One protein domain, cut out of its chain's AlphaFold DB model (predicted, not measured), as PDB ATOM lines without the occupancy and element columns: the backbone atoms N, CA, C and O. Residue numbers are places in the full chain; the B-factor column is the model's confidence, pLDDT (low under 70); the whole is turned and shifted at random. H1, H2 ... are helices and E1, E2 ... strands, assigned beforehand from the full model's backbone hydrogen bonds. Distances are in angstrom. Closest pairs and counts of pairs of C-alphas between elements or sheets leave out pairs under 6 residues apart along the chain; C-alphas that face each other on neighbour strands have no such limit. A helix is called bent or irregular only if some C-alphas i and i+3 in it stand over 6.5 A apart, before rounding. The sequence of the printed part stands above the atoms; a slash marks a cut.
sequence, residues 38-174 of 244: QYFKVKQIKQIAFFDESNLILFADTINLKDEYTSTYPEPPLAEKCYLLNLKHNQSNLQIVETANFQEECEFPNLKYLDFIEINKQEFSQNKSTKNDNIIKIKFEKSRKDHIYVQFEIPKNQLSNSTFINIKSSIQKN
ATOM      1  N   GLN A  38     167.204 180.560 135.616       69.06
ATOM      2  CA  GLN A  38     168.026 179.621 136.360       69.06
ATOM      3  C   GLN A  38     167.896 178.239 135.733       69.06
ATOM      4  O   GLN A  38     166.799 177.718 135.529       69.06
ATOM      5  N   TYR A  39     169.049 177.645 135.475       74.25
ATOM      6  CA  TYR A  39     169.169 176.260 135.072       74.25
ATOM      7  C   TYR A  39     169.640 175.477 136.286       74.25
ATOM      8  O   TYR A  39     170.629 175.848 136.920       74.25
ATOM      9  N   PHE A  40     168.941 174.413 136.642       74.94
ATOM     10  CA  PHE A  40     169.375 173.532 137.714       74.94
ATOM     11  C   PHE A  40     169.009 172.092 137.395       74.94
ATOM     12  O   PHE A  40     168.001 171.801 136.765       74.94
ATOM     13  N   LYS A  41     169.826 171.162 137.860       76.69
ATOM     14  CA  LYS A  41     169.625 169.733 137.672       76.69
ATOM     15  C   LYS A  41     169.214 169.099 138.986       76.69
ATOM     16  O   LYS A  41     169.941 169.241 139.964       76.69
ATOM     17  N   VAL A  42     168.105 168.365 138.998       79.06
ATOM     18  CA  VAL A  42     167.740 167.522 140.145       79.06
ATOM     19  C   VAL A  42     168.697 166.338 140.215       79.06
ATOM     20  O   VAL A  42     168.861 165.604 139.237       79.06
ATOM     21  N   LYS A  43     169.354 166.169 141.361       79.69
ATOM     22  CA  LYS A  43     170.247 165.039 141.624       79.69
ATOM     23  C   LYS A  43     169.492 163.885 142.266       79.69
ATOM     24  O   LYS A  43     169.647 162.759 141.804       79.69
ATOM     25  N   GLN A  44     168.689 164.183 143.284       84.12
ATOM     26  CA  GLN A  44     167.906 163.208 144.039       84.12
ATOM     27  C   GLN A  44     166.697 163.879 144.689       84.12
ATOM     28  O   GLN A  44     166.745 165.072 145.011       84.12
ATOM     29  N   ILE A  45     165.632 163.107 144.893       85.12
ATOM     30  CA  ILE A  45     164.501 163.515 145.728       85.12
ATOM     31  C   ILE A  45     164.835 163.125 147.165       85.12
ATOM     32  O   ILE A  45     165.244 161.999 147.423       85.12
ATOM     33  N   LYS A  46     164.699 164.068 148.092       88.00
ATOM     34  CA  LYS A  46     164.955 163.842 149.515       88.00
ATOM     35  C   LYS A  46     163.693 163.435 150.247       88.00
ATOM     36  O   LYS A  46     163.721 162.487 151.024       88.00
ATOM     37  N   GLN A  47     162.622 164.199 150.052       89.06
ATOM     38  CA  GLN A  47     161.395 164.083 150.833       89.06
ATOM     39  C   GLN A  47     160.189 164.537 150.014       89.06
ATOM     40  O   GLN A  47     160.302 165.369 149.111       89.06
ATOM     41  N   ILE A  48     159.026 164.004 150.372       87.25
ATOM     42  CA  ILE A  48     157.725 164.366 149.815       87.25
ATOM     43  C   ILE A  48     156.803 164.630 150.998       87.25
ATOM     44  O   ILE A  48     156.824 163.872 151.967       87.25
ATOM     45  N   ALA A  49     156.016 165.699 150.960       87.38
ATOM     46  CA  ALA A  49     155.069 165.992 152.024       87.38
ATOM     47  C   ALA A  49     153.804 166.661 151.487       87.38
ATOM     48  O   ALA A  49     153.825 167.327 150.455       87.38
ATOM     49  N   PHE A  50     152.706 166.525 152.219       82.94
ATOM     50  CA  PHE A  50     151.563 167.419 152.072       82.94
ATOM     51  C   PHE A  50     151.763 168.645 152.948       82.94
ATOM     52  O   PHE A  50     152.112 168.506 154.124       82.94
ATOM     53  N   PHE A  51     151.502 169.825 152.389       79.19
ATOM     54  CA  PHE A  51     151.312 171.025 153.202       79.19
ATOM     55  C   PHE A  51     149.824 171.335 153.398       79.19
ATOM     56  O   PHE A  51     149.457 171.784 154.474       79.19
ATOM     57  N   ASP A  52     148.975 170.987 152.421       74.94
ATOM     58  CA  ASP A  52     147.509 171.079 152.480       74.94
ATOM     59  C   ASP A  52     146.859 169.868 151.783       74.94
ATOM     60  O   ASP A  52     147.532 169.087 151.111       74.94
ATOM     61  N   GLU A  53     145.533 169.716 151.885       71.62
ATOM     62  CA  GLU A  53     144.784 168.590 151.290       71.62
ATOM     63  C   GLU A  53     144.912 168.477 149.764       71.62
ATOM     64  O   GLU A  53     144.749 167.396 149.206       71.62
ATOM     65  N   SER A  54     145.193 169.587 149.084       71.12
ATOM     66  CA  SER A  54     145.301 169.646 147.621       71.12
ATOM     67  C   SER A  54     146.698 170.009 147.144       71.12
ATOM     68  O   SER A  54     146.916 170.116 145.942       71.12
ATOM     69  N   ASN A  55     147.655 170.208 148.051       78.00
ATOM     70  CA  ASN A  55     148.971 170.675 147.659       78.00
ATOM     71  C   ASN A  55     150.088 169.826 148.252       78.00
ATOM     72  O   ASN A  55     150.201 169.629 149.466       78.00
ATOM     73  N   LEU A  56     150.949 169.372 147.353       81.31
ATOM     74  CA  LEU A  56     152.073 168.514 147.656       81.31
ATOM     75  C   LEU A  56     153.377 169.276 147.438       81.31
ATOM     76  O   LEU A  56     153.509 170.041 146.484       81.31
ATOM     77  N   ILE A  57     154.348 169.049 148.313       85.62
ATOM     78  CA  ILE A  57     155.691 169.600 148.210       85.62
ATOM     79  C   ILE A  57     156.717 168.479 148.051       85.62
ATOM     80  O   ILE A  57     156.670 167.466 148.750       85.62
ATOM     81  N   LEU A  58     157.655 168.659 147.123       85.25
ATOM     82  CA  LEU A  58     158.803 167.768 146.944       85.25
ATOM     83  C   LEU A  58     160.078 168.520 147.260       85.25
ATOM     84  O   LEU A  58     160.332 169.551 146.646       85.25
ATOM     85  N   PHE A  59     160.896 167.969 148.143       87.69
ATOM     86  CA  PHE A  59     162.229 168.465 148.451       87.69
ATOM     87  C   PHE A  59     163.241 167.687 147.627       87.69
ATOM     88  O   PHE A  59     163.257 166.452 147.646       87.69
ATOM     89  N   ALA A  60     164.096 168.396 146.903       85.56
ATOM     90  CA  ALA A  60     165.099 167.785 146.051       85.56
ATOM     91  C   ALA A  60     166.449 168.476 146.203       85.56
ATOM     92  O   ALA A  60     166.535 169.703 146.267       85.56
ATOM     93  N   ASP A  61     167.515 167.679 146.176       86.88
ATOM     94  CA  ASP A  61     168.857 168.223 146.025       86.88
ATOM     95  C   ASP A  61     169.113 168.526 144.557       86.88
ATOM     96  O   ASP A  61     168.890 167.702 143.663       86.88
ATOM     97  N   THR A  62     169.638 169.716 144.314       82.25
ATOM     98  CA  THR A  62     169.863 170.243 142.977       82.25
ATOM     99  C   THR A  62     171.285 170.755 142.803       82.25
ATOM    100  O   THR A  62     171.967 171.124 143.757       82.25
ATOM    101  N   ILE A  63     171.728 170.796 141.550       81.56
ATOM    102  CA  ILE A  63     172.991 171.399 141.126       81.56
ATOM    103  C   ILE A  63     172.648 172.554 140.196       81.56
ATOM    104  O   ILE A  63     171.987 172.347 139.179       81.56
ATOM    105  N   ASN A  64     173.104 173.764 140.512       77.50
ATOM    106  CA  ASN A  64     172.942 174.897 139.604       77.50
ATOM    107  C   ASN A  64     173.832 174.713 138.366       77.50
ATOM    108  O   ASN A  64     175.013 174.380 138.473       77.50
ATOM    109  N   LEU A  65     173.261 174.941 137.191       73.38
ATOM    110  CA  LEU A  65     173.943 174.866 135.905       73.38
ATOM    111  C   LEU A  65     174.249 176.281 135.390       73.38
ATOM    112  O   LEU A  65     173.563 177.254 135.723       73.38
ATOM    113  N   LYS A  66     175.300 176.406 134.576       71.12
ATOM    114  CA  LYS A  66     175.692 177.680 133.949       71.12
ATOM    115  C   LYS A  66     174.740 178.058 132.811       71.12
ATOM    116  O   LYS A  66     174.402 179.231 132.661       71.12
ATOM    117  N   ASP A  67     174.325 177.054 132.050       68.25
ATOM    118  CA  ASP A  67     173.312 177.088 130.998       68.25
ATOM    119  C   ASP A  67     172.468 175.801 131.082       68.25
ATOM    120  O   ASP A  67     172.572 175.047 132.047       68.25
ATOM    121  N   GLU A  68     171.621 175.537 130.090       62.59
ATOM    122  CA  GLU A  68     170.688 174.405 130.094       62.59
ATOM    123  C   GLU A  68     171.349 173.024 130.264       62.59
ATOM    124  O   GLU A  68     170.697 172.090 130.740       62.59
ATOM    125  N   TYR A  69     172.637 172.885 129.929       64.88
ATOM    126  CA  TYR A  69     173.315 171.586 129.872       64.88
ATOM    127  C   TYR A  69     174.667 171.540 130.589       64.88
ATOM    128  O   TYR A  69     175.167 170.449 130.869       64.88
ATOM    129  N   THR A  70     175.258 172.686 130.909       67.06
ATOM    130  CA  THR A  70     176.652 172.780 131.340       67.06
ATOM    131  C   THR A  70     176.731 172.978 132.847       67.06
ATOM    132  O   THR A  70     176.380 174.037 133.378       67.06
ATOM    133  N   SER A  71     177.234 171.965 133.556       63.84
ATOM    134  CA  SER A  71     177.693 172.133 134.933       63.84
ATOM    135  C   SER A  71     179.037 172.863 134.948       63.84
ATOM    136  O   SER A  71     179.871 172.711 134.055       63.84
ATOM    137  N   THR A  72     179.259 173.689 135.966       63.72
ATOM    138  CA  THR A  72     180.593 174.231 136.239       63.72
ATOM    139  C   THR A  72     181.462 173.153 136.883       63.72
ATOM    140  O   THR A  72     180.953 172.361 137.672       63.72
ATOM    141  N   TYR A  73     182.756 173.134 136.552       60.75
ATOM    142  CA  TYR A  73     183.752 172.309 137.236       60.75
ATOM    143  C   TYR A  73     184.655 173.202 138.105       60.75
ATOM    144  O   TYR A  73     185.132 174.221 137.593       60.75
ATOM    145  N   PRO A  74     184.916 172.851 139.377       71.44
ATOM    146  CA  PRO A  74     184.375 171.698 140.109       71.44
ATOM    147  C   PRO A  74     182.853 171.788 140.308       71.44
ATOM    148  O   PRO A  74     182.287 172.883 140.238       71.44
ATOM    149  N   GLU A  75     182.194 170.637 140.512       72.25
ATOM    150  CA  GLU A  75     180.739 170.604 140.710       72.25
ATOM    151  C   GLU A  75     180.349 171.534 141.870       72.25
ATOM    152  O   GLU A  75     180.948 171.456 142.948       72.25
ATOM    153  N   PRO A  76     179.369 172.431 141.666       73.88
ATOM    154  CA  PRO A  76     178.943 173.328 142.722       73.88
ATOM    155  C   PRO A  76     178.260 172.539 143.853       73.88
ATOM    156  O   PRO A  76     177.742 171.441 143.618       73.88
ATOM    157  N   PRO A  77     178.240 173.088 145.081       78.94
ATOM    158  CA  PRO A  77     177.573 172.448 146.207       78.94
ATOM    159  C   PRO A  77     176.090 172.217 145.908       78.94
ATOM    160  O   PRO A  77     175.458 172.985 145.176       78.94
ATOM    161  N   LEU A  78     175.542 171.151 146.497       82.88
ATOM    162  CA  LEU A  78     174.124 170.837 146.381       82.88
ATOM    163  C   LEU A  78     173.299 171.929 147.059       82.88
ATOM    164  O   LEU A  78     173.586 172.321 148.188       82.88
ATOM    165  N   ALA A  79     172.275 172.399 146.355       82.56
ATOM    166  CA  ALA A  79     171.263 173.286 146.898       82.56
ATOM    167  C   ALA A  79     169.961 172.504 147.047       82.56
ATOM    168  O   ALA A  79     169.509 171.866 146.091       82.56
ATOM    169  N   GLU A  80     169.358 172.560 148.226       83.38
ATOM    170  CA  GLU A  80     168.017 172.028 148.423       83.38
ATOM    171  C   GLU A  80     167.001 173.002 147.834       83.38
ATOM    172  O   GLU A  80     167.119 174.218 147.995       83.38
ATOM    173  N   LYS A  81     166.040 172.465 147.090       82.75
ATOM    174  CA  LYS A  81     164.965 173.241 146.482       82.75
ATOM    175  C   LYS A  81     163.646 172.480 146.594       82.75
ATOM    176  O   LYS A  81     163.652 171.247 146.657       82.75
ATOM    177  N   CYS A  82     162.528 173.201 146.566       83.56
ATOM    178  CA  CYS A  82     161.197 172.615 146.697       83.56
ATOM    179  C   CYS A  82     160.314 172.836 145.464       83.56
ATOM    180  O   CYS A  82     160.346 173.882 144.809       83.56
ATOM    181  N   TYR A  83     159.491 171.830 145.168       79.38
ATOM    182  CA  TYR A  83     158.484 171.857 144.111       79.38
ATOM    183  C   TYR A  83     157.102 171.782 144.725       79.38
ATOM    184  O   TYR A  83     156.758 170.771 145.331       79.38
ATOM    185  N   LEU A  84     156.306 172.824 144.515       79.06
ATOM    186  CA  LEU A  84     154.901 172.841 144.881       79.06
ATOM    187  C   LEU A  84     154.069 172.314 143.723       79.06
ATOM    188  O   LEU A  84     154.071 172.882 142.627       79.06
ATOM    189  N   LEU A  85     153.346 171.237 143.980       76.88
ATOM    190  CA  LEU A  85     152.371 170.654 143.079       76.88
ATOM    191  C   LEU A  85     150.977 170.948 143.614       76.88
ATOM    192  O   LEU A  85     150.605 170.460 144.680       76.88
ATOM    193  N   ASN A  86     150.204 171.712 142.849       72.12
ATOM    194  CA  ASN A  86     148.781 171.879 143.113       72.12
ATOM    195  C   ASN A  86     148.007 170.754 142.412       72.12
ATOM    196  O   ASN A  86     148.037 170.639 141.180       72.12
ATOM    197  N   LEU A  87     147.367 169.902 143.206       71.25
ATOM    198  CA  LEU A  87     146.543 168.787 142.764       71.25
ATOM    199  C   LEU A  87     145.103 169.287 142.602       71.25
ATOM    200  O   LEU A  87     144.402 169.523 143.583       71.25
ATOM    201  N   LYS A  88     144.621 169.410 141.361       60.28
ATOM    202  CA  LYS A  88     143.195 169.670 141.120       60.28
ATOM    203  C   LYS A  88     142.391 168.379 141.116       60.28
ATOM    204  O   LYS A  88     142.700 167.443 140.379       60.28
ATOM    205  N   HIS A  89     141.294 168.372 141.867       54.12
ATOM    206  CA  HIS A  89     140.283 167.329 141.780       54.12
ATOM    207  C   HIS A  89     139.372 167.617 140.580       54.12
ATOM    208  O   HIS A  89     138.534 168.514 140.634       54.12
ATOM    209  N   ASN A  90     139.525 166.870 139.485       46.09
ATOM    210  CA  ASN A  90     138.582 166.932 138.370       46.09
ATOM    211  C   ASN A  90     137.602 165.756 138.458       46.09
ATOM    212  O   ASN A  90     137.991 164.665 138.872       46.09
ATOM    213  N   GLN A  91     136.338 165.964 138.075       44.28
ATOM    214  CA  GLN A  91     135.233 164.990 138.219       44.28
ATOM    215  C   GLN A  91     135.471 163.637 137.512       44.28
ATOM    216  O   GLN A  91     134.716 162.691 137.710       44.28
ATOM    217  N   SER A  92     136.536 163.522 136.721       42.38
ATOM    218  CA  SER A  92     136.966 162.318 136.022       42.38
ATOM    219  C   SER A  92     138.344 161.841 136.508       42.38
ATOM    220  O   SER A  92     139.287 161.890 135.728       42.38
ATOM    221  N   ASN A  93     138.474 161.439 137.781       44.59
ATOM    222  CA  ASN A  93     139.550 160.625 138.404       44.59
ATOM    223  C   ASN A  93     141.030 160.858 137.994       44.59
ATOM    224  O   ASN A  93     141.884 160.012 138.250       44.59
ATOM    225  N   LEU A  94     141.363 161.980 137.366       42.66
ATOM    226  CA  LEU A  94     142.695 162.328 136.890       42.66
ATOM    227  C   LEU A  94     143.071 163.633 137.576       42.66
ATOM    228  O   LEU A  94     142.606 164.706 137.185       42.66
ATOM    229  N   GLN A  95     143.893 163.533 138.621       50.81
ATOM    230  CA  GLN A  95     144.523 164.702 139.218       50.81
ATOM    231  C   GLN A  95     145.581 165.219 138.240       50.81
ATOM    232  O   GLN A  95     146.673 164.672 138.102       50.81
ATOM    233  N   ILE A  96     145.220 166.259 137.497       51.44
ATOM    234  CA  ILE A  96     146.150 166.982 136.636       51.44
ATOM    235  C   ILE A  96     146.865 167.987 137.539       51.44
ATOM    236  O   ILE A  96     146.215 168.845 138.139       51.44
ATOM    237  N   VAL A  97     148.193 167.886 137.647       51.38
ATOM    238  CA  VAL A  97     149.001 168.965 138.231       51.38
ATOM    239  C   VAL A  97     148.867 170.172 137.319       51.38
ATOM    240  O   VAL A  97     149.354 170.159 136.190       51.38
ATOM    241  N   GLU A  98     148.179 171.200 137.801       42.59
ATOM    242  CA  GLU A  98     147.916 172.409 137.020       42.59
ATOM    243  C   GLU A  98     149.180 173.264 136.879       42.59
ATOM    244  O   GLU A  98     149.460 173.811 135.814       42.59
ATOM    245  N   THR A  99     149.984 173.318 137.940       50.56
ATOM    246  CA  THR A  99     151.241 174.067 137.989       50.56
ATOM    247  C   THR A  99     152.231 173.369 138.915       50.56
ATOM    248  O   THR A  99     151.887 173.056 140.057       50.56
ATOM    249  N   ALA A 100     153.460 173.157 138.440       58.72
ATOM    250  CA  ALA A 100     154.602 172.824 139.284       58.72
ATOM    251  C   ALA A 100     155.387 174.116 139.528       58.72
ATOM    252  O   ALA A 100     156.130 174.567 138.652       58.72
ATOM    253  N   ASN A 101     155.170 174.735 140.686       64.06
ATOM    254  CA  ASN A 101     155.813 175.996 141.031       64.06
ATOM    255  C   ASN A 101     157.069 175.728 141.845       64.06
ATOM    256  O   ASN A 101     157.062 175.013 142.844       64.06
ATOM    257  N   PHE A 102     158.162 176.308 141.375       67.44
ATOM    258  CA  PHE A 102     159.471 176.180 141.977       67.44
ATOM    259  C   PHE A 102     159.658 177.234 143.075       67.44
ATOM    260  O   PHE A 102     159.395 178.413 142.827       67.44
ATOM    261  N   GLN A 103     160.147 176.833 144.250       69.06
ATOM    262  CA  GLN A 103     160.509 177.762 145.321       69.06
ATOM    263  C   GLN A 103     161.912 177.466 145.869       69.06
ATOM    264  O   GLN A 103     162.331 176.315 145.989       69.06
ATOM    265  N   GLU A 104     162.666 178.536 146.140       64.31
ATOM    266  CA  GLU A 104     163.976 178.451 146.808       64.31
ATOM    267  C   GLU A 104     163.828 178.386 148.334       64.31
ATOM    268  O   GLU A 104     164.699 177.843 149.006       64.31
ATOM    269  N   GLU A 105     162.736 178.931 148.869       70.62
ATOM    270  CA  GLU A 105     162.417 178.915 150.294       70.62
ATOM    271  C   GLU A 105     161.430 177.782 150.556       70.62
ATOM    272  O   GLU A 105     160.353 177.741 149.964       70.62
ATOM    273  N   CYS A 106     161.823 176.842 151.415       71.25
ATOM    274  CA  CYS A 106     161.070 175.613 151.663       71.25
ATOM    275  C   CYS A 106     160.491 175.543 153.081       71.25
ATOM    276  O   CYS A 106     160.234 174.462 153.608       71.25
ATOM    277  N   GLU A 107     160.288 176.705 153.701       74.94
ATOM    278  CA  GLU A 107     159.761 176.824 155.055       74.94
ATOM    279  C   GLU A 107     158.230 176.825 155.029       74.94
ATOM    280  O   GLU A 107     157.584 177.855 154.847       74.94
ATOM    281  N   PHE A 108     157.650 175.640 155.219       74.94
ATOM    282  CA  PHE A 108     156.206 175.463 155.317       74.94
ATOM    283  C   PHE A 108     155.818 175.011 156.725       74.94
ATOM    284  O   PHE A 108     156.383 174.038 157.236       74.94
ATOM    285  N   PRO A 109     154.841 175.672 157.365       70.31
ATOM    286  CA  PRO A 109     154.284 175.177 158.613       70.31
ATOM    287  C   PRO A 109     153.480 173.889 158.359       70.31
ATOM    288  O   PRO A 109     152.790 173.768 157.353       70.31
ATOM    289  N   ASN A 110     153.525 172.950 159.310       78.56
ATOM    290  CA  ASN A 110     152.657 171.761 159.368       78.56
ATOM    291  C   ASN A 110     152.774 170.767 158.196       78.56
ATOM    292  O   ASN A 110     151.772 170.291 157.663       78.56
ATOM    293  N   LEU A 111     154.000 170.383 157.845       84.88
ATOM    294  CA  LEU A 111     154.252 169.352 156.839       84.88
ATOM    295  C   LEU A 111     153.883 167.942 157.327       84.88
ATOM    296  O   LEU A 111     154.311 167.500 158.395       84.88
ATOM    297  N   LYS A 112     153.137 167.203 156.498       85.06
ATOM    298  CA  LYS A 112     152.871 165.767 156.667       85.06
ATOM    299  C   LYS A 112     153.701 164.974 155.666       85.06
ATOM    300  O   LYS A 112     153.344 164.901 154.491       85.06
ATOM    301  N   TYR A 113     154.805 164.403 156.131       86.75
ATOM    302  CA  TYR A 113     155.724 163.637 155.292       86.75
ATOM    303  C   TYR A 113     155.099 162.338 154.777       86.75
ATOM    304  O   TYR A 113     154.311 161.692 155.469       86.75
ATOM    305  N   LEU A 114     155.468 161.979 153.550       84.19
ATOM    306  CA  LEU A 114     155.062 160.768 152.857       84.19
ATOM    307  C   LEU A 114     156.288 159.910 152.567       84.19
ATOM    308  O   LEU A 114     157.321 160.416 152.119       84.19
ATOM    309  N   ASP A 115     156.127 158.604 152.742       85.06
ATOM    310  CA  ASP A 115     157.108 157.640 152.274       85.06
ATOM    311  C   ASP A 115     157.041 157.531 150.749       85.06
ATOM    312  O   ASP A 115     155.963 157.487 150.147       85.06
ATOM    313  N   PHE A 116     158.208 157.475 150.114       87.12
ATOM    314  CA  PHE A 116     158.328 157.312 148.673       87.12
ATOM    315  C   PHE A 116     159.419 156.306 148.328       87.12
ATOM    316  O   PHE A 116     160.352 156.075 149.095       87.12
ATOM    317  N   ILE A 117     159.298 155.726 147.141       87.56
ATOM    318  CA  ILE A 117     160.288 154.828 146.556       87.56
ATOM    319  C   ILE A 117     160.682 155.330 145.170       87.56
ATOM    320  O   ILE A 117     159.849 155.836 144.413       87.56
ATOM    321  N   GLU A 118     161.957 155.186 144.821       84.88
ATOM    322  CA  GLU A 118     162.402 155.359 143.441       84.88
ATOM    323  C   GLU A 118     162.057 154.099 142.638       84.88
ATOM    324  O   GLU A 118     162.327 152.978 143.068       84.88
ATOM    325  N   ILE A 119     161.443 154.289 141.475       86.31
ATOM    326  CA  ILE A 119     161.014 153.217 140.572       86.31
ATOM    327  C   ILE A 119     161.744 153.333 139.235       86.31
ATOM    328  O   ILE A 119     162.339 154.360 138.903       86.31
ATOM    329  N   ASN A 120     161.698 152.284 138.420       86.69
ATOM    330  CA  ASN A 120     162.269 152.337 137.073       86.69
ATOM    331  C   ASN A 120     161.242 152.810 136.018       86.69
ATOM    332  O   ASN A 120     160.033 152.889 136.242       86.69
ATOM    333  N   LYS A 121     161.723 153.095 134.800       82.75
ATOM    334  CA  LYS A 121     160.879 153.530 133.669       82.75
ATOM    335  C   LYS A 121     159.787 152.511 133.293       82.75
ATOM    336  O   LYS A 121     158.718 152.903 132.813       82.75
ATOM    337  N   GLN A 122     160.059 151.216 133.459       82.50
ATOM    338  CA  GLN A 122     159.113 150.152 133.111       82.50
ATOM    339  C   GLN A 122     157.951 150.136 134.110       82.50
ATOM    340  O   GLN A 122     156.794 150.153 133.699       82.50
ATOM    341  N   GLU A 123     158.251 150.220 135.403       79.38
ATOM    342  CA  GLU A 123     157.287 150.344 136.500       79.38
ATOM    343  C   GLU A 123     156.479 151.634 136.412       79.38
ATOM    344  O   GLU A 123     155.276 151.623 136.681       79.38
ATOM    345  N   PHE A 124     157.092 152.733 135.963       77.19
ATOM    346  CA  PHE A 124     156.364 153.970 135.699       77.19
ATOM    347  C   PHE A 124     155.321 153.787 134.593       77.19
ATOM    348  O   PHE A 124     154.212 154.275 134.720       77.19
ATOM    349  N   SER A 125     155.639 153.052 133.527       74.31
ATOM    350  CA  SER A 125     154.697 152.815 132.419       74.31
ATOM    351  C   SER A 125     153.610 151.785 132.756       74.31
ATOM    352  O   SER A 125     152.584 151.722 132.082       74.31
ATOM    353  N   GLN A 126     153.825 150.950 133.774       70.50
ATOM    354  CA  GLN A 126     152.878 149.912 134.164       70.50
ATOM    355  C   GLN A 126     151.793 150.477 135.086       70.50
ATOM    356  O   GLN A 126     152.043 150.829 136.242       70.50
ATOM    357  N   ASN A 127     150.551 150.470 134.610       57.41
ATOM    358  CA  ASN A 127     149.363 150.585 135.454       57.41
ATOM    359  C   ASN A 127     149.129 149.231 136.146       57.41
ATOM    360  O   ASN A 127     148.219 148.480 135.802       57.41
ATOM    361  N   LYS A 128     150.001 148.851 137.087       52.25
ATOM    362  CA  LYS A 128     149.662 147.748 137.989       52.25
ATOM    363  C   LYS A 128     148.545 148.256 138.891       52.25
ATOM    364  O   LYS A 128     148.803 148.954 139.862       52.25
ATOM    365  N   SER A 129     147.315 147.907 138.521       46.03
ATOM    366  CA  SER A 129     146.121 147.931 139.366       46.03
ATOM    367  C   SER A 129     146.342 146.980 140.548       46.03
ATOM    368  O   SER A 129     145.801 145.876 140.610       46.03
ATOM    369  N   THR A 130     147.216 147.353 141.474       50.56
ATOM    370  CA  THR A 130     147.183 146.807 142.825       50.56
ATOM    371  C   THR A 130     145.944 147.377 143.498       50.56
ATOM    372  O   THR A 130     145.695 148.563 143.362       50.56
ATOM    373  N   LYS A 131     145.184 146.541 144.218       48.12
ATOM    374  CA  LYS A 131     143.885 146.823 144.879       48.12
ATOM    375  C   LYS A 131     143.820 148.058 145.821       48.12
ATOM    376  O   LYS A 131     142.817 148.234 146.503       48.12
ATOM    377  N   ASN A 132     144.869 148.876 145.894       50.91
ATOM    378  CA  ASN A 132     144.941 150.135 146.625       50.91
ATOM    379  C   ASN A 132     145.183 151.277 145.619       50.91
ATOM    380  O   ASN A 132     146.321 151.555 145.245       50.91
ATOM    381  N   ASP A 133     144.110 151.936 145.189       56.84
ATOM    382  CA  ASP A 133     144.079 152.906 144.083       56.84
ATOM    383  C   ASP A 133     144.647 154.310 144.404       56.84
ATOM    384  O   ASP A 133     144.300 155.289 143.752       56.84
ATOM    385  N   ASN A 134     145.565 154.443 145.368       69.31
ATOM    386  CA  ASN A 134     146.046 155.752 145.851       69.31
ATOM    387  C   ASN A 134     147.537 155.970 145.623       69.31
ATOM    388  O   ASN A 134     148.257 156.395 146.521       69.31
ATOM    389  N   ILE A 135     148.011 155.644 144.426       73.12
ATOM    390  CA  ILE A 135     149.425 155.754 144.075       73.12
ATOM    391  C   ILE A 135     149.625 156.939 143.133       73.12
ATOM    392  O   ILE A 135     149.018 156.993 142.060       73.12
ATOM    393  N   ILE A 136     150.535 157.847 143.489       75.50
ATOM    394  CA  ILE A 136     151.052 158.861 142.568       75.50
ATOM    395  C   ILE A 136     152.439 158.452 142.098       75.50
ATOM    396  O   ILE A 136     153.323 158.128 142.890       75.50
ATOM    397  N   LYS A 137     152.631 158.513 140.782       77.06
ATOM    398  CA  LYS A 137     153.926 158.328 140.131       77.06
ATOM    399  C   LYS A 137     154.374 159.643 139.521       77.06
ATOM    400  O   LYS A 137     153.660 160.209 138.695       77.06
ATOM    401  N   ILE A 138     155.569 160.104 139.875       77.62
ATOM    402  CA  ILE A 138     156.154 161.340 139.352       77.62
ATOM    403  C   ILE A 138     157.398 161.022 138.534       77.62
ATOM    404  O   ILE A 138     158.291 160.308 138.984       77.62
ATOM    405  N   LYS A 139     157.473 161.592 137.334       80.19
ATOM    406  CA  LYS A 139     158.663 161.596 136.486       80.19
ATOM    407  C   LYS A 139     159.311 162.980 136.516       80.19
ATOM    408  O   LYS A 139     158.697 163.947 136.069       80.19
ATOM    409  N   PHE A 140     160.561 163.050 136.966       74.38
ATOM    410  CA  PHE A 140     161.419 164.234 136.913       74.38
ATOM    411  C   PHE A 140     162.426 164.123 135.775       74.38
ATOM    412  O   PHE A 140     163.123 163.119 135.629       74.38
ATOM    413  N   GLU A 141     162.541 165.174 134.974       69.06
ATOM    414  CA  GLU A 141     163.541 165.261 133.913       69.06
ATOM    415  C   GLU A 141     164.887 165.749 134.476       69.06
ATOM    416  O   GLU A 141     165.040 166.910 134.851       69.06
ATOM    417  N   LYS A 142     165.876 164.848 134.557       66.62
ATOM    418  CA  LYS A 142     167.245 165.139 135.022       66.62
ATOM    419  C   LYS A 142     168.142 165.625 133.877       66.62
ATOM    420  O   LYS A 142     169.084 166.383 134.099       66.62
ATOM    421  N   SER A 143     167.880 165.171 132.652       64.38
ATOM    422  CA  SER A 143     168.426 165.686 131.386       64.38
ATOM    423  C   SER A 143     167.552 165.199 130.220       64.38
ATOM    424  O   SER A 143     166.706 164.334 130.431       64.38
ATOM    425  N   ARG A 144     167.819 165.631 128.973       63.66
ATOM    426  CA  ARG A 144     167.092 165.153 127.768       63.66
ATOM    427  C   ARG A 144     166.925 163.626 127.685       63.66
ATOM    428  O   ARG A 144     166.006 163.146 127.029       63.66
ATOM    429  N   LYS A 145     167.843 162.850 128.275       67.94
ATOM    430  CA  LYS A 145     167.828 161.376 128.237       67.94
ATOM    431  C   LYS A 145     167.707 160.717 129.611       67.94
ATOM    432  O   LYS A 145     167.428 159.523 129.665       67.94
ATOM    433  N   ASP A 146     167.876 161.465 130.698       73.88
ATOM    434  CA  ASP A 146     167.946 160.924 132.059       73.88
ATOM    435  C   ASP A 146     166.771 161.433 132.893       73.88
ATOM    436  O   ASP A 146     166.448 162.620 132.859       73.88
ATOM    437  N   HIS A 147     166.123 160.535 133.625       79.62
ATOM    438  CA  HIS A 147     164.895 160.830 134.353       79.62
ATOM    439  C   HIS A 147     164.875 160.088 135.684       79.62
ATOM    440  O   HIS A 147     165.259 158.922 135.741       79.62
ATOM    441  N   ILE A 148     164.371 160.752 136.718       81.56
ATOM    442  CA  ILE A 148     164.107 160.146 138.023       81.56
ATOM    443  C   ILE A 148     162.616 159.825 138.067       81.56
ATOM    444  O   ILE A 148     161.792 160.678 137.731       81.56
ATOM    445  N   TYR A 149     162.265 158.602 138.446       83.88
ATOM    446  CA  TYR A 149     160.875 158.186 138.595       83.88
ATOM    447  C   TYR A 149     160.647 157.835 140.058       83.88
ATOM    448  O   TYR A 149     161.368 157.013 140.613       83.88
ATOM    449  N   VAL A 150     159.654 158.457 140.678       85.00
ATOM    450  CA  VAL A 150     159.292 158.201 142.074       85.00
ATOM    451  C   VAL A 150     157.838 157.787 142.172       85.00
ATOM    452  O   VAL A 150     157.003 158.197 141.364       85.00
ATOM    453  N   GLN A 151     157.546 156.971 143.173       84.56
ATOM    454  CA  GLN A 151     156.212 156.515 143.510       84.56
ATOM    455  C   GLN A 151     155.971 156.717 145.003       84.56
ATOM    456  O   GLN A 151     156.833 156.388 145.814       84.56
ATOM    457  N   PHE A 152     154.788 157.205 145.364       82.50
ATOM    458  CA  PHE A 152     154.343 157.279 146.753       82.50
ATOM    459  C   PHE A 152     152.844 157.019 146.863       82.50
ATOM    460  O   PHE A 152     152.088 157.165 145.895       82.50
ATOM    461  N   GLU A 153     152.435 156.609 148.057       77.88
ATOM    462  CA  GLU A 153     151.043 156.341 148.396       77.88
ATOM    463  C   GLU A 153     150.422 157.542 149.109       77.88
ATOM    464  O   GLU A 153     151.061 158.208 149.924       77.88
ATOM    465  N   ILE A 154     149.158 157.816 148.805       73.19
ATOM    466  CA  ILE A 154     148.366 158.872 149.432       73.19
ATOM    467  C   ILE A 154     147.329 158.246 150.374       73.19
ATOM    468  O   ILE A 154     146.797 157.168 150.083       73.19
ATOM    469  N   PRO A 155     147.001 158.902 151.507       66.56
ATOM    470  CA  PRO A 155     145.940 158.449 152.398       66.56
ATOM    471  C   PRO A 155     144.617 158.193 151.660       66.56
ATOM    472  O   PRO A 155     144.195 158.979 150.813       66.56
ATOM    473  N   LYS A 156     143.920 157.110 152.037       58.12
ATOM    474  CA  LYS A 156     142.745 156.552 151.331       58.12
ATOM    475  C   LYS A 156     141.555 157.489 151.091       58.12
ATOM    476  O   LYS A 156     140.655 157.122 150.347       58.12
ATOM    477  N   ASN A 157     141.557 158.676 151.683       56.44
ATOM    478  CA  ASN A 157     140.448 159.623 151.612       56.44
ATOM    479  C   ASN A 157     140.662 160.746 150.580       56.44
ATOM    480  O   ASN A 157     139.831 161.644 150.510       56.44
ATOM    481  N   GLN A 158     141.760 160.733 149.813       55.06
ATOM    482  CA  GLN A 158     142.135 161.856 148.936       55.06
ATOM    483  C   GLN A 158     142.182 161.515 147.434       55.06
ATOM    484  O   GLN A 158     142.210 162.431 146.613       55.06
ATOM    485  N   LEU A 159     142.163 160.233 147.053       54.94
ATOM    486  CA  LEU A 159     142.236 159.770 145.663       54.94
ATOM    487  C   LEU A 159     141.379 158.521 145.446       54.94
ATOM    488  O   LEU A 159     141.010 157.830 146.391       54.94
ATOM    489  N   SER A 160     141.037 158.262 144.186       48.75
ATOM    490  CA  SER A 160     140.260 157.091 143.774       48.75
ATOM    491  C   SER A 160     140.925 156.281 142.660       48.75
ATOM    492  O   SER A 160     140.375 155.248 142.312       48.75
ATOM    493  N   ASN A 161     142.066 156.723 142.104       56.59
ATOM    494  CA  ASN A 161     142.796 156.057 141.016       56.59
ATOM    495  C   ASN A 161     144.292 156.441 140.980       56.59
ATOM    496  O   ASN A 161     144.687 157.539 141.390       56.59
ATOM    497  N   SER A 162     145.117 155.566 140.390       57.03
ATOM    498  CA  SER A 162     146.534 155.836 140.123       57.03
ATOM    499  C   SER A 162     146.724 157.045 139.197       57.03
ATOM    500  O   SER A 162     146.156 157.114 138.105       57.03
ATOM    501  N   THR A 163     147.560 158.000 139.615       65.44
ATOM    502  CA  THR A 163     147.820 159.238 138.859       65.44
ATOM    503  C   THR A 163     149.275 159.303 138.391       65.44
ATOM    504  O   THR A 163     150.207 159.066 139.163       65.44
ATOM    505  N   PHE A 164     149.476 159.660 137.119       63.75
ATOM    506  CA  PHE A 164     150.796 159.877 136.522       63.75
ATOM    507  C   PHE A 164     151.074 161.366 136.353       63.75
ATOM    508  O   PHE A 164     150.366 162.061 135.625       63.75
ATOM    509  N   ILE A 165     152.150 161.842 136.970       66.56
ATOM    510  CA  ILE A 165     152.586 163.234 136.903       66.56
ATOM    511  C   ILE A 165     153.922 163.288 136.166       66.56
ATOM    512  O   ILE A 165     154.903 162.656 136.555       66.56
ATOM    513  N   ASN A 166     153.976 164.081 135.099       60.62
ATOM    514  CA  ASN A 166     155.218 164.387 134.397       60.62
ATOM    515  C   ASN A 166     155.634 165.819 134.730       60.62
ATOM    516  O   ASN A 166     155.017 166.765 134.241       60.62
ATOM    517  N   ILE A 167     156.691 165.983 135.523       65.44
ATOM    518  CA  ILE A 167     157.263 167.297 135.819       65.44
ATOM    519  C   ILE A 167     158.323 167.579 134.762       65.44
ATOM    520  O   ILE A 167     159.402 166.980 134.751       65.44
ATOM    521  N   LYS A 168     157.984 168.477 133.836       56.47
ATOM    522  CA  LYS A 168     158.928 168.975 132.837       56.47
ATOM    523  C   LYS A 168     159.822 170.047 133.457       56.47
ATOM    524  O   LYS A 168     159.328 170.931 134.152       56.47
ATOM    525  N   SER A 169     161.088 170.021 133.049       55.44
ATOM    526  CA  SER A 169     162.047 171.132 133.085       55.44
ATOM    527  C   SER A 169     162.917 171.331 134.339       55.44
ATOM    528  O   SER A 169     162.454 171.669 135.427       55.44
ATOM    529  N   SER A 170     164.229 171.261 134.090       57.66
ATOM    530  CA  SER A 170     165.359 171.839 134.840       57.66
ATOM    531  C   SER A 170     165.502 173.365 134.681       57.66
ATOM    532  O   SER A 170     166.335 174.000 135.329       57.66
ATOM    533  N   ILE A 171     164.741 173.954 133.759       57.25
ATOM    534  CA  ILE A 171     164.833 175.348 133.320       57.25
ATOM    535  C   ILE A 171     163.696 176.129 133.955       57.25
ATOM    536  O   ILE A 171     162.527 175.816 133.711       57.25
ATOM    537  N   GLN A 172     164.024 177.164 134.722       62.62
ATOM    538  CA  GLN A 172     163.028 178.032 135.341       62.62
ATOM    539  C   GLN A 172     163.384 179.498 135.154       62.62
ATOM    540  O   GLN A 172     164.541 179.899 135.263       62.62
ATOM    541  N   LYS A 173     162.372 180.327 134.896       57.91
ATOM    542  CA  LYS A 173     162.535 181.780 134.946       57.91
ATOM    543  C   LYS A 173     162.590 182.191 136.413       57.91
ATOM    544  O   LYS A 173     161.636 181.999 137.155       57.91
ATOM    545  N   ASN A 174     163.716 182.752 136.819       58.66
ATOM    546  CA  ASN A 174     163.855 183.468 138.069       58.66
ATOM    547  C   ASN A 174     162.956 184.701 137.985       58.66
ATOM    548  O   ASN A 174     163.232 185.627 137.222       58.66
TER     549      ASN A 174
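What this domain is: This is residues 38 to 174 of the 244 residues of an uncharacterized protein of Leptospira noumeaensis (UniProt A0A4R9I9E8). Two strongly twisted sheets pack face to face as a sandwich: a larger, bent sheet made of the strands E1 to E4 with short E5 and E10 beside E1, and a smaller sheet of E6, E8, E7 and E9. E5 runs on into E6 from one sheet to the other, and the one short helix, H1, lies over the smaller sheet. The printed part has 137 residues, with ten named strands and one named helix in the order E1 E2 E3 E4 E5 E6 H1 E7 E8 E9 E10; its class is mostly strand. The larger sheet is branched and antiparallel, while the smaller one is mixed, in the order E6, E8, E7, E9. The whole is compact, with a radius of gyration of the C-alphas of 15.3 A and spans of 48 by 36 by 24 A.

How they stand to each other: E1, residues 38 to 52, bends by 100 degrees at residue 44 and is antiparallel to E2, residues 55 to 65, which bends by 66 degrees at residue 61; N 41 and O 63 are 2.8 A apart, within hydrogen-bond range. E3, residues 79 to 88, forms a hairpin with E2, with N 58 and O 83 at 2.9 A. E4, residues 96 to 103, forms a hairpin with E3, with N 84 and O 101 at 2.9 A. E1 to E4 are a meander, each strand the antiparallel neighbour of the one before. On the other side of E1 from E2 are E5, residues 112 to 114, with N 114 and O 48 at 2.8 A, and E10, residues 171 to 173, with N 38 and O 172 at 2.8 A. E5 runs on into E6, residues 116 to 119, across a break of 1 residue, at 28 degrees. E6 is antiparallel to E8, residues 147 to 153, with N 117 and O 151 at 2.9 A. E8 forms a hairpin with E7, residues 135 to 141, with N 138 and O 150 at 2.8 A. E7 is parallel to E9, residues 163 to 167, with N 165 and O 137 at 2.8 A. The facing parts of the two sheets are 9.8 A centre to centre; the closest C-alphas of E4 and E9 are those of Val 97 and Ile 165, at 6.9 A. H1, residues 121 to 125, is on the smaller sheet at a height of 8.6 A and only just over E8, on which 3 of its 5 C-alphas fall. E6, H1 and E7 make a split strand-helix-strand unit, two strands running the same way with E8 between them, and its crossover is right-handed. In H1 the O i to N i+4 pair is within hydrogen-bond range.

Where its parts are: E1 begins at C-alpha 38 (168.026, 179.621, 136.360) and is 27.5 A long. E2 measures 27.9 A, E3 28.9 A and E4 19.9 A from first to last C-alpha. E5 and E6 are 6.7 A and 9.5 A long, and H1 is 6.3 A. E7 starts at C-alpha 135 (149.425, 155.754, 144.075) and measures 19.8 A, E8 20.2 A and E9 12.8 A. E10, 7.0 A long, ends at C-alpha 173 (162.535, 181.780, 134.946).

The domain as a whole: The two C-alphas farthest apart are those of Pro 74 and Gln 91, at 49.6 A, while those of Gln 38 and Asn 174 are 5.9 A apart. The link from E2 to E3, residues 66 to 78, is long. The printed part has no cut. Its mean pLDDT is 70.6, and 58 residues are under 70, among them residues 88 to 104 and residues 155 to 174.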